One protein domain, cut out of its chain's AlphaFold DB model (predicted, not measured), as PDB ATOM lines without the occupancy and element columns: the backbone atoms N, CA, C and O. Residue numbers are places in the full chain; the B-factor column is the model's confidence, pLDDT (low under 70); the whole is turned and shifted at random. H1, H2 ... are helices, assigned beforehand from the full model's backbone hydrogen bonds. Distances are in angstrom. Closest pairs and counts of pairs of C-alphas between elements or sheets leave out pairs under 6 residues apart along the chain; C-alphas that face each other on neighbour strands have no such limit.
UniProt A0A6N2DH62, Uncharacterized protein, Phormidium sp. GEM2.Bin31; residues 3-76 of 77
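AT A GLANCE: This is residues 3 to 76 of the 77 residues of an uncharacterized protein of Phormidium sp. GEM2.Bin31 (UniProt A0A6N2DH62). Two long helices, H1 and then the shorter H2, meet near their ends in an L drawn in to somewhat less than a right angle, 68 degrees between their lines, with a tight link at the corner and both arms reaching out alone. Residues 3 to 36 of H1 and residues 55 to 76, of which 55 to 74 belong to H2, stand free. The printed part has 74 residues, is all helix with no named strand, and is extended, with a radius of gyration of the C-alphas of 22.1 A and flat spans of 59 by 48 by 12 A.

IN THESE COORDINATES: H1, residues 3 to 47, begins at C-alpha 3 (-8.127, -35.631, -46.543) and is 63.9 A long from first to last C-alpha. H2, residues 51 to 74, is 34.9 A long and ends at C-alpha 74 (-26.714, -23.295, 3.932).

HOW THE PARTS SIT: H1 and H2 are close but not clearly touching, the closest C-alphas being those of Val 40 and Pro 51, 6.3 A apart. They run opposite ways at a steep tilt of 68 degrees, only just short of about perpendicular. In H1 and H2 every O i to N i+4 pair is within hydrogen-bond range.

THE WHOLE: The C-alphas of Thr 3 and Phe 47 are the two farthest apart, 63.9 A. The printed part has no cut. Residue 76 alone has a pLDDT under 70.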
ATOM      1  N   THR A   3      -7.666 -35.715 -47.935       91.19
ATOM      2  CA  THR A   3      -8.127 -35.631 -46.543       91.19
ATOM      3  C   THR A   3      -8.772 -36.918 -46.027       91.19
ATOM      4  O   THR A   3      -8.613 -37.241 -44.857       91.19
ATOM      5  N   GLU A   4      -9.446 -37.692 -46.881       91.94
ATOM      6  CA  GLU A   4     -10.113 -38.950 -46.499       91.94
ATOM      7  C   GLU A   4      -9.117 -39.983 -45.959       91.94
ATOM      8  O   GLU A   4      -9.371 -40.640 -44.950       91.94
ATOM      9  N   LEU A   5      -7.944 -40.072 -46.594       93.38
ATOM     10  CA  LEU A   5      -6.882 -40.989 -46.188       93.38
ATOM     11  C   LEU A   5      -6.281 -40.588 -44.833       93.38
ATOM     12  O   LEU A   5      -6.045 -41.445 -43.985       93.38
ATOM     13  N   ILE A   6      -6.082 -39.285 -44.609       94.62
ATOM     14  CA  ILE A   6      -5.571 -38.750 -43.340       94.62
ATOM     15  C   ILE A   6      -6.565 -39.035 -42.210       94.62
ATOM     16  O   ILE A   6      -6.165 -39.514 -41.150       94.62
ATOM     17  N   THR A   7      -7.858 -38.809 -42.447       95.38
ATOM     18  CA  THR A   7      -8.918 -39.098 -41.473       95.38
ATOM     19  C   THR A   7      -8.990 -40.586 -41.143       95.38
ATOM     20  O   THR A   7      -9.119 -40.938 -39.973       95.38
ATOM     21  N   LEU A   8      -8.852 -41.466 -42.139       95.25
ATOM     22  CA  LEU A   8      -8.855 -42.915 -41.928       95.25
ATOM     23  C   LEU A   8      -7.677 -43.367 -41.054       95.25
ATOM     24  O   LEU A   8      -7.871 -44.127 -40.106       95.25
ATOM     25  N   VAL A   9      -6.470 -42.859 -41.322       96.19
ATOM     26  CA  VAL A   9      -5.288 -43.172 -40.505       96.19
ATOM     27  C   VAL A   9      -5.432 -42.601 -39.091       96.19
ATOM     28  O   VAL A   9      -5.164 -43.309 -38.123       96.19
ATOM     29  N   ALA A  10      -5.906 -41.362 -38.945       96.06
ATOM     30  CA  ALA A  10      -6.132 -40.748 -37.636       96.06
ATOM     31  C   ALA A  10      -7.169 -41.525 -36.807       96.06
ATOM     32  O   ALA A  10      -6.935 -41.803 -35.630       96.06
ATOM     33  N   ALA A  11      -8.280 -41.934 -37.426       96.31
ATOM     34  CA  ALA A  11      -9.305 -42.745 -36.779       96.31
ATOM     35  C   ALA A  11      -8.755 -44.110 -36.340       96.31
ATOM     36  O   ALA A  11      -9.038 -44.547 -35.226       96.31
ATOM     37  N   LEU A  12      -7.927 -44.755 -37.170       97.00
ATOM     38  CA  LEU A  12      -7.302 -46.034 -36.833       97.00
ATOM     39  C   LEU A  12      -6.360 -45.908 -35.626       97.00
ATOM     40  O   LEU A  12      -6.409 -46.738 -34.718       97.00
ATOM     41  N   VAL A  13      -5.546 -44.849 -35.580       97.19
ATOM     42  CA  VAL A  13      -4.643 -44.573 -34.451       97.19
ATOM     43  C   VAL A  13      -5.429 -44.289 -33.171       97.19
ATOM     44  O   VAL A  13      -5.097 -44.837 -32.120       97.19
ATOM     45  N   LEU A  14      -6.486 -43.477 -33.243       97.00
ATOM     46  CA  LEU A  14      -7.332 -43.179 -32.084       97.00
ATOM     47  C   LEU A  14      -8.054 -44.426 -31.572       97.00
ATOM     48  O   LEU A  14      -8.036 -44.684 -30.369       97.00
ATOM     49  N   ALA A  15      -8.638 -45.224 -32.469       96.62
ATOM     50  CA  ALA A  15      -9.284 -46.480 -32.106       96.62
ATOM     51  C   ALA A  15      -8.293 -47.433 -31.423       96.62
ATOM     52  O   ALA A  15      -8.604 -47.992 -30.374       96.62
ATOM     53  N   TRP A  16      -7.078 -47.559 -31.964       96.69
ATOM     54  CA  TRP A  16      -6.020 -48.372 -31.369       96.69
ATOM     55  C   TRP A  16      -5.594 -47.871 -29.983       96.69
ATOM     56  O   TRP A  16      -5.399 -48.667 -29.060       96.69
ATOM     57  N   LEU A  17      -5.478 -46.552 -29.811       96.56
ATOM     58  CA  LEU A  17      -5.105 -45.937 -28.540       96.56
ATOM     59  C   LEU A  17      -6.169 -46.186 -27.465       96.56
ATOM     60  O   LEU A  17      -5.840 -46.642 -26.369       96.56
ATOM     61  N   VAL A  18      -7.441 -45.947 -27.795       96.25
ATOM     62  CA  VAL A  18      -8.574 -46.203 -26.895       96.25
ATOM     63  C   VAL A  18      -8.670 -47.690 -26.564       96.25
ATOM     64  O   VAL A  18      -8.828 -48.038 -25.397       96.25
ATOM     65  N   PHE A  19      -8.504 -48.572 -27.553       95.50
ATOM     66  CA  PHE A  19      -8.506 -50.018 -27.344       95.50
ATOM     67  C   PHE A  19      -7.396 -50.455 -26.377       95.50
ATOM     68  O   PHE A  19      -7.655 -51.168 -25.409       95.50
ATOM     69  N   THR A  20      -6.170 -49.971 -26.588       94.88
ATOM     70  CA  THR A  20      -5.022 -50.286 -25.723       94.88
ATOM     71  C   THR A  20      -5.255 -49.799 -24.295       94.88
ATOM     72  O   THR A  20      -4.979 -50.516 -23.329       94.88
ATOM     73  N   TRP A  21      -5.788 -48.586 -24.145       95.06
ATOM     74  CA  TRP A  21      -6.104 -48.028 -22.837       95.06
ATOM     75  C   TRP A  21      -7.211 -48.823 -22.137       95.06
ATOM     76  O   TRP A  21      -7.058 -49.173 -20.969       95.06
ATOM     77  N   LEU A  22      -8.268 -49.199 -22.862       94.62
ATOM     78  CA  LEU A  22      -9.375 -49.994 -22.335       94.62
ATOM     79  C   LEU A  22      -8.899 -51.344 -21.790       94.62
ATOM     80  O   LEU A  22      -9.244 -51.703 -20.667       94.62
ATOM     81  N   VAL A  23      -8.059 -52.067 -22.536       93.50
ATOM     82  CA  VAL A  23      -7.487 -53.349 -22.081       93.50
ATOM     83  C   VAL A  23      -6.694 -53.164 -20.784       93.50
ATOM     84  O   VAL A  23      -6.807 -53.965 -19.854       93.50
ATOM     85  N   ARG A  24      -5.928 -52.073 -20.684       91.19
ATOM     86  CA  ARG A  24      -5.136 -51.755 -19.491       91.19
ATOM     87  C   ARG A  24      -6.018 -51.426 -18.285       91.19
ATOM     88  O   ARG A  24      -5.727 -51.883 -17.178       91.19
ATOM     89  N   VAL A  25      -7.102 -50.680 -18.496       93.81
ATOM     90  CA  VAL A  25      -8.100 -50.386 -17.461       93.81
ATOM     91  C   VAL A  25      -8.778 -51.668 -16.998       93.81
ATOM     92  O   VAL A  25      -8.816 -51.904 -15.798       93.81
ATOM     93  N   ILE A  26      -9.220 -52.543 -17.907       93.75
ATOM     94  CA  ILE A  26      -9.861 -53.819 -17.544       93.75
ATOM     95  C   ILE A  26      -8.939 -54.666 -16.666       93.75
ATOM     96  O   ILE A  26      -9.372 -55.144 -15.621       93.75
ATOM     97  N   HIS A  27      -7.668 -54.821 -17.045       87.38
ATOM     98  CA  HIS A  27      -6.713 -55.591 -16.245       87.38
ATOM     99  C   HIS A  27      -6.512 -54.983 -14.847       87.38
ATOM    100  O   HIS A  27      -6.441 -55.699 -13.848       87.38
ATOM    101  N   THR A  28      -6.461 -53.654 -14.770       90.19
ATOM    102  CA  THR A  28      -6.315 -52.925 -13.504       90.19
ATOM    103  C   THR A  28      -7.552 -53.106 -12.628       90.19
ATOM    104  O   THR A  28      -7.437 -53.491 -11.468       90.19
ATOM    105  N   THR A  29      -8.743 -52.917 -13.195       92.31
ATOM    106  CA  THR A  29     -10.023 -53.103 -12.509       92.31
ATOM    107  C   THR A  29     -10.195 -54.538 -12.038       92.31
ATOM    108  O   THR A  29     -10.627 -54.740 -10.911       92.31
ATOM    109  N   LEU A  30      -9.819 -55.533 -12.845       92.69
ATOM    110  CA  LEU A  30      -9.916 -56.941 -12.463       92.69
ATOM    111  C   LEU A  30      -8.996 -57.265 -11.280       92.69
ATOM    112  O   LEU A  30      -9.441 -57.891 -10.323       92.69
ATOM    113  N   SER A  31      -7.746 -56.794 -11.306       90.00
ATOM    114  CA  SER A  31      -6.807 -56.975 -10.191       90.00
ATOM    115  C   SER A  31      -7.309 -56.304  -8.911       90.00
ATOM    116  O   SER A  31      -7.234 -56.889  -7.828       90.00
ATOM    117  N   THR A  32      -7.847 -55.088  -9.023       91.25
ATOM    118  CA  THR A  32      -8.425 -54.364  -7.888       91.25
ATOM    119  C   THR A  32      -9.672 -55.072  -7.366       91.25
ATOM    120  O   THR A  32      -9.767 -55.309  -6.169       91.25
ATOM    121  N   ALA A  33     -10.591 -55.484  -8.241       91.94
ATOM    122  CA  ALA A  33     -11.809 -56.197  -7.869       91.94
ATOM    123  C   ALA A  33     -11.503 -57.537  -7.190       91.94
ATOM    124  O   ALA A  33     -12.119 -57.852  -6.177       91.94
ATOM    125  N   LEU A  34     -10.519 -58.295  -7.687       93.94
ATOM    126  CA  LEU A  34     -10.053 -59.527  -7.044       93.94
ATOM    127  C   LEU A  34      -9.446 -59.259  -5.666       93.94
ATOM    128  O   LEU A  34      -9.724 -59.997  -4.726       93.94
ATOM    129  N   SER A  35      -8.652 -58.197  -5.527       93.88
ATOM    130  CA  SER A  35      -8.065 -57.816  -4.238       93.88
ATOM    131  C   SER A  35      -9.142 -57.401  -3.235       93.88
ATOM    132  O   SER A  35      -9.130 -57.854  -2.093       93.88
ATOM    133  N   VAL A  36     -10.117 -56.598  -3.672       91.50
ATOM    134  CA  VAL A  36     -11.281 -56.210  -2.866       91.50
ATOM    135  C   VAL A  36     -12.086 -57.446  -2.475       91.50
ATOM    136  O   VAL A  36     -12.380 -57.617  -1.299       91.50
ATOM    137  N   ALA A  37     -12.380 -58.343  -3.418       92.62
ATOM    138  CA  ALA A  37     -13.081 -59.591  -3.136       92.62
ATOM    139  C   ALA A  37     -12.317 -60.454  -2.122       92.62
ATOM    140  O   ALA A  37     -12.925 -60.971  -1.192       92.62
ATOM    141  N   ALA A  38     -10.992 -60.567  -2.244       93.94
ATOM    142  CA  ALA A  38     -10.162 -61.296  -1.290       93.94
ATOM    143  C   ALA A  38     -10.214 -60.677   0.115       93.94
ATOM    144  O   ALA A  38     -10.388 -61.402   1.092       93.94
ATOM    145  N   ILE A  39     -10.118 -59.349   0.226       92.25
ATOM    146  CA  ILE A  39     -10.241 -58.634   1.506       92.25
ATOM    147  C   ILE A  39     -11.628 -58.859   2.113       92.25
ATOM    148  O   ILE A  39     -11.736 -59.211   3.282       92.25
ATOM    149  N   VAL A  40     -12.686 -58.696   1.319       91.81
ATOM    150  CA  VAL A  40     -14.074 -58.893   1.753       91.81
ATOM    151  C   VAL A  40     -14.308 -60.331   2.219       91.81
ATOM    152  O   VAL A  40     -14.896 -60.537   3.277       91.81
ATOM    153  N   LEU A  41     -13.801 -61.326   1.489       91.50
ATOM    154  CA  LEU A  41     -13.880 -62.735   1.881       91.50
ATOM    155  C   LEU A  41     -13.110 -63.018   3.171       91.50
ATOM    156  O   LEU A  41     -13.605 -63.750   4.022       91.50
ATOM    157  N   LEU A  42     -11.924 -62.429   3.348       93.81
ATOM    158  CA  LEU A  42     -11.176 -62.539   4.600       93.81
ATOM    159  C   LEU A  42     -11.944 -61.913   5.763       93.81
ATOM    160  O   LEU A  42     -12.016 -62.515   6.830       93.81
ATOM    161  N   LEU A  43     -12.553 -60.743   5.566       91.81
ATOM    162  CA  LEU A  43     -13.380 -60.104   6.589       91.81
ATOM    163  C   LEU A  43     -14.600 -60.961   6.941       91.81
ATOM    164  O   LEU A  43     -14.897 -61.145   8.120       91.81
ATOM    165  N   GLN A  44     -15.264 -61.541   5.942       89.69
ATOM    166  CA  GLN A  44     -16.397 -62.434   6.161       89.69
ATOM    167  C   GLN A  44     -15.976 -63.720   6.886       89.69
ATOM    168  O   GLN A  44     -16.664 -64.155   7.803       89.69
ATOM    169  N   LEU A  45     -14.832 -64.311   6.534       90.94
ATOM    170  CA  LEU A  45     -14.361 -65.559   7.137       90.94
ATOM    171  C   LEU A  45     -13.819 -65.367   8.562       90.94
ATOM    172  O   LEU A  45     -14.048 -66.217   9.418       90.94
ATOM    173  N   LEU A  46     -13.090 -64.275   8.814       93.19
ATOM    174  CA  LEU A  46     -12.449 -64.012  10.106       93.19
ATOM    175  C   LEU A  46     -13.387 -63.326  11.104       93.19
ATOM    176  O   LEU A  46     -13.332 -63.629  12.293       93.19
ATOM    177  N   PHE A  47     -14.230 -62.404  10.636       89.44
ATOM    178  CA  PHE A  47     -15.084 -61.574  11.491       89.44
ATOM    179  C   PHE A  47     -16.581 -61.865  11.325       89.44
ATOM    180  O   PHE A  47     -17.379 -61.351  12.103       89.44
ATOM    181  N   GLY A  48     -16.990 -62.669  10.334       86.94
ATOM    182  CA  GLY A  48     -18.406 -62.959  10.077       86.94
ATOM    183  C   GLY A  48     -19.192 -61.778   9.501       86.94
ATOM    184  O   GLY A  48     -20.419 -61.794   9.536       86.94
ATOM    185  N   ILE A  49     -18.509 -60.736   9.013       86.06
ATOM    186  CA  ILE A  49     -19.148 -59.506   8.528       86.06
ATOM    187  C   ILE A  49     -19.659 -59.716   7.106       86.06
ATOM    188  O   ILE A  49     -18.915 -60.142   6.220       86.06
ATOM    189  N   ASP A  50     -20.927 -59.380   6.881       87.00
ATOM    190  CA  ASP A  50     -21.506 -59.435   5.548       87.00
ATOM    191  C   ASP A  50     -20.999 -58.270   4.667       87.00
ATOM    192  O   ASP A  50     -20.984 -57.118   5.116       87.00
ATOM    193  N   PRO A  51     -20.609 -58.526   3.404       82.69
ATOM    194  CA  PRO A  51     -20.134 -57.499   2.478       82.69
ATOM    195  C   PRO A  51     -21.111 -56.333   2.288       82.69
ATOM    196  O   PRO A  51     -20.682 -55.204   2.051       82.69
ATOM    197  N   SER A  52     -22.419 -56.587   2.394       86.62
ATOM    198  CA  SER A  52     -23.438 -55.545   2.248       86.62
ATOM    199  C   SER A  52     -23.369 -54.500   3.361       86.62
ATOM    200  O   SER A  52     -23.657 -53.334   3.106       86.62
ATOM    201  N   VAL A  53     -22.912 -54.879   4.559       88.88
ATOM    202  CA  VAL A  53     -22.731 -53.956   5.688       88.88
ATOM    203  C   VAL A  53     -21.604 -52.968   5.398       88.88
ATOM    204  O   VAL A  53     -21.756 -51.777   5.647       88.88
ATOM    205  N   LEU A  54     -20.499 -53.434   4.802       88.56
ATOM    206  CA  LEU A  54     -19.403 -52.554   4.377       88.56
ATOM    207  C   LEU A  54     -19.888 -51.536   3.343       88.56
ATOM    208  O   LEU A  54     -19.538 -50.361   3.414       88.56
ATOM    209  N   TRP A  55     -20.718 -51.983   2.397       89.94
ATOM    210  CA  TRP A  55     -21.295 -51.103   1.386       89.94
ATOM    211  C   TRP A  55     -22.227 -50.049   1.994       89.94
ATOM    212  O   TRP A  55     -22.125 -48.873   1.649       89.94
ATOM    213  N   GLN A  56     -23.087 -50.447   2.933       92.44
ATOM    214  CA  GLN A  56     -23.974 -49.528   3.651       92.44
ATOM    215  C   GLN A  56     -23.190 -48.490   4.455       92.44
ATOM    216  O   GLN A  56     -23.531 -47.312   4.422       92.44
ATOM    217  N   GLU A  57     -22.114 -48.898   5.132       90.50
ATOM    218  CA  GLU A  57     -21.279 -47.968   5.892       90.50
ATOM    219  C   GLU A  57     -20.563 -46.971   4.967       90.50
ATOM    220  O   GLU A  57     -20.511 -45.783   5.270       90.50
ATOM    221  N   ILE A  58     -20.086 -47.410   3.797       92.44
ATOM    222  CA  ILE A  58     -19.504 -46.509   2.787       92.44
ATOM    223  C   ILE A  58     -20.538 -45.486   2.298       92.44
ATOM    224  O   ILE A  58     -20.217 -44.301   2.207       92.44
ATOM    225  N   GLN A  59     -21.767 -45.923   1.998       95.19
ATOM    226  CA  GLN A  59     -22.850 -45.022   1.588       95.19
ATOM    227  C   GLN A  59     -23.163 -44.006   2.684       95.19
ATOM    228  O   GLN A  59     -23.165 -42.809   2.423       95.19
ATOM    229  N   ARG A  60     -23.301 -44.477   3.926       94.94
ATOM    230  CA  ARG A  60     -23.556 -43.631   5.090       94.94
ATOM    231  C   ARG A  60     -22.470 -42.579   5.295       94.94
ATOM    232  O   ARG A  60     -22.787 -41.432   5.584       94.94
ATOM    233  N   LEU A  61     -21.196 -42.946   5.155       95.06
ATOM    234  CA  LEU A  61     -20.094 -41.985   5.240       95.06
ATOM    235  C   LEU A  61     -20.178 -40.943   4.119       95.06
ATOM    236  O   LEU A  61     -19.943 -39.767   4.375       95.06
ATOM    237  N   GLY A  62     -20.535 -41.356   2.902       94.56
ATOM    238  CA  GLY A  62     -20.784 -40.444   1.786       94.56
ATOM    239  C   GLY A  62     -21.905 -39.452   2.088       94.56
ATOM    240  O   GLY A  62     -21.698 -38.251   1.944       94.56
ATOM    241  N   ASP A  63     -23.045 -39.944   2.571       93.81
ATOM    242  CA  ASP A  63     -24.204 -39.119   2.917       93.81
ATOM    243  C   ASP A  63     -23.863 -38.122   4.030       93.81
ATOM    244  O   ASP A  63     -24.096 -36.929   3.872       93.81
ATOM    245  N   VAL A  64     -23.189 -38.562   5.101       94.56
ATOM    246  CA  VAL A  64     -22.745 -37.678   6.197       94.56
ATOM    247  C   VAL A  64     -21.785 -36.593   5.702       94.56
ATOM    248  O   VAL A  64     -21.841 -35.451   6.161       94.56
ATOM    249  N   LEU A  65     -20.887 -36.926   4.771       94.94
ATOM    250  CA  LEU A  65     -19.975 -35.947   4.182       94.94
ATOM    251  C   LEU A  65     -20.723 -34.949   3.292       94.94
ATOM    252  O   LEU A  65     -20.435 -33.755   3.361       94.94
ATOM    253  N   LEU A  66     -21.677 -35.412   2.481       93.94
ATOM    254  CA  LEU A  66     -22.501 -34.554   1.630       93.94
ATOM    255  C   LEU A  66     -23.394 -33.629   2.461       93.94
ATOM    256  O   LEU A  66     -23.400 -32.428   2.212       93.94
ATOM    257  N   GLU A  67     -24.063 -34.156   3.486       93.12
ATOM    258  CA  GLU A  67     -24.862 -33.384   4.443       93.12
ATOM    259  C   GLU A  67     -24.004 -32.350   5.178       93.12
ATOM    260  O   GLU A  67     -24.394 -31.191   5.311       93.12
ATOM    261  N   GLY A  68     -22.807 -32.742   5.624       91.81
ATOM    262  CA  GLY A  68     -21.862 -31.834   6.266       91.81
ATOM    263  C   GLY A  68     -21.447 -30.688   5.345       91.81
ATOM    264  O   GLY A  68     -21.393 -29.542   5.780       91.81
ATOM    265  N   VAL A  69     -21.200 -30.976   4.067       93.38
ATOM    266  CA  VAL A  69     -20.874 -29.970   3.048       93.38
ATOM    267  C   VAL A  69     -22.077 -29.071   2.741       93.38
ATOM    268  O   VAL A  69     -21.928 -27.854   2.695       93.38
ATOM    269  N   GLU A  70     -23.272 -29.634   2.573       90.75
ATOM    270  CA  GLU A  70     -24.501 -28.880   2.304       90.75
ATOM    271  C   GLU A  70     -24.855 -27.932   3.456       90.75
ATOM    272  O   GLU A  70     -25.178 -26.766   3.227       90.75
ATOM    273  N   ASN A  71     -24.701 -28.393   4.697       91.62
ATOM    274  CA  ASN A  71     -24.919 -27.591   5.895       91.62
ATOM    275  C   ASN A  71     -23.937 -26.407   5.997       91.62
ATOM    276  O   ASN A  71     -24.316 -25.333   6.460       91.62
ATOM    277  N   LEU A  72     -22.692 -26.567   5.525       87.81
ATOM    278  CA  LEU A  72     -21.731 -25.459   5.441       87.81
ATOM    279  C   LEU A  72     -22.172 -24.396   4.425       87.81
ATOM    280  O   LEU A  72     -22.017 -23.211   4.695       87.81
ATOM    281  N   PHE A  73     -22.756 -24.799   3.296       87.31
ATOM    282  CA  PHE A  73     -23.257 -23.859   2.290       87.31
ATOM    283  C   PHE A  73     -24.583 -23.190   2.685       87.31
ATOM    284  O   PHE A  73     -24.813 -22.045   2.307       87.31
ATOM    285  N   GLN A  74     -25.449 -23.868   3.446       82.19
ATOM    286  CA  GLN A  74     -26.714 -23.295   3.932       82.19
ATOM    287  C   GLN A  74     -26.540 -22.363   5.140       82.19
ATOM    288  O   GLN A  74     -27.356 -21.470   5.341       82.19
ATOM    289  N   GLY A  75     -25.481 -22.529   5.936       71.81
ATOM    290  CA  GLY A  75     -25.192 -21.655   7.078       71.81
ATOM    291  C   GLY A  75     -24.717 -20.239   6.714       71.81
ATOM    292  O   GLY A  75     -24.586 -19.410   7.614       71.81
ATOM    293  N   GLU A  76     -24.448 -19.958   5.432       63.25
ATOM    294  CA  GLU A  76     -23.909 -18.675   4.941       63.25
ATOM    295  C   GLU A  76     -24.949 -17.729   4.293       63.25
ATOM    296  O   GLU A  76     -24.572 -16.621   3.906       63.25
TER     297      GLU A  76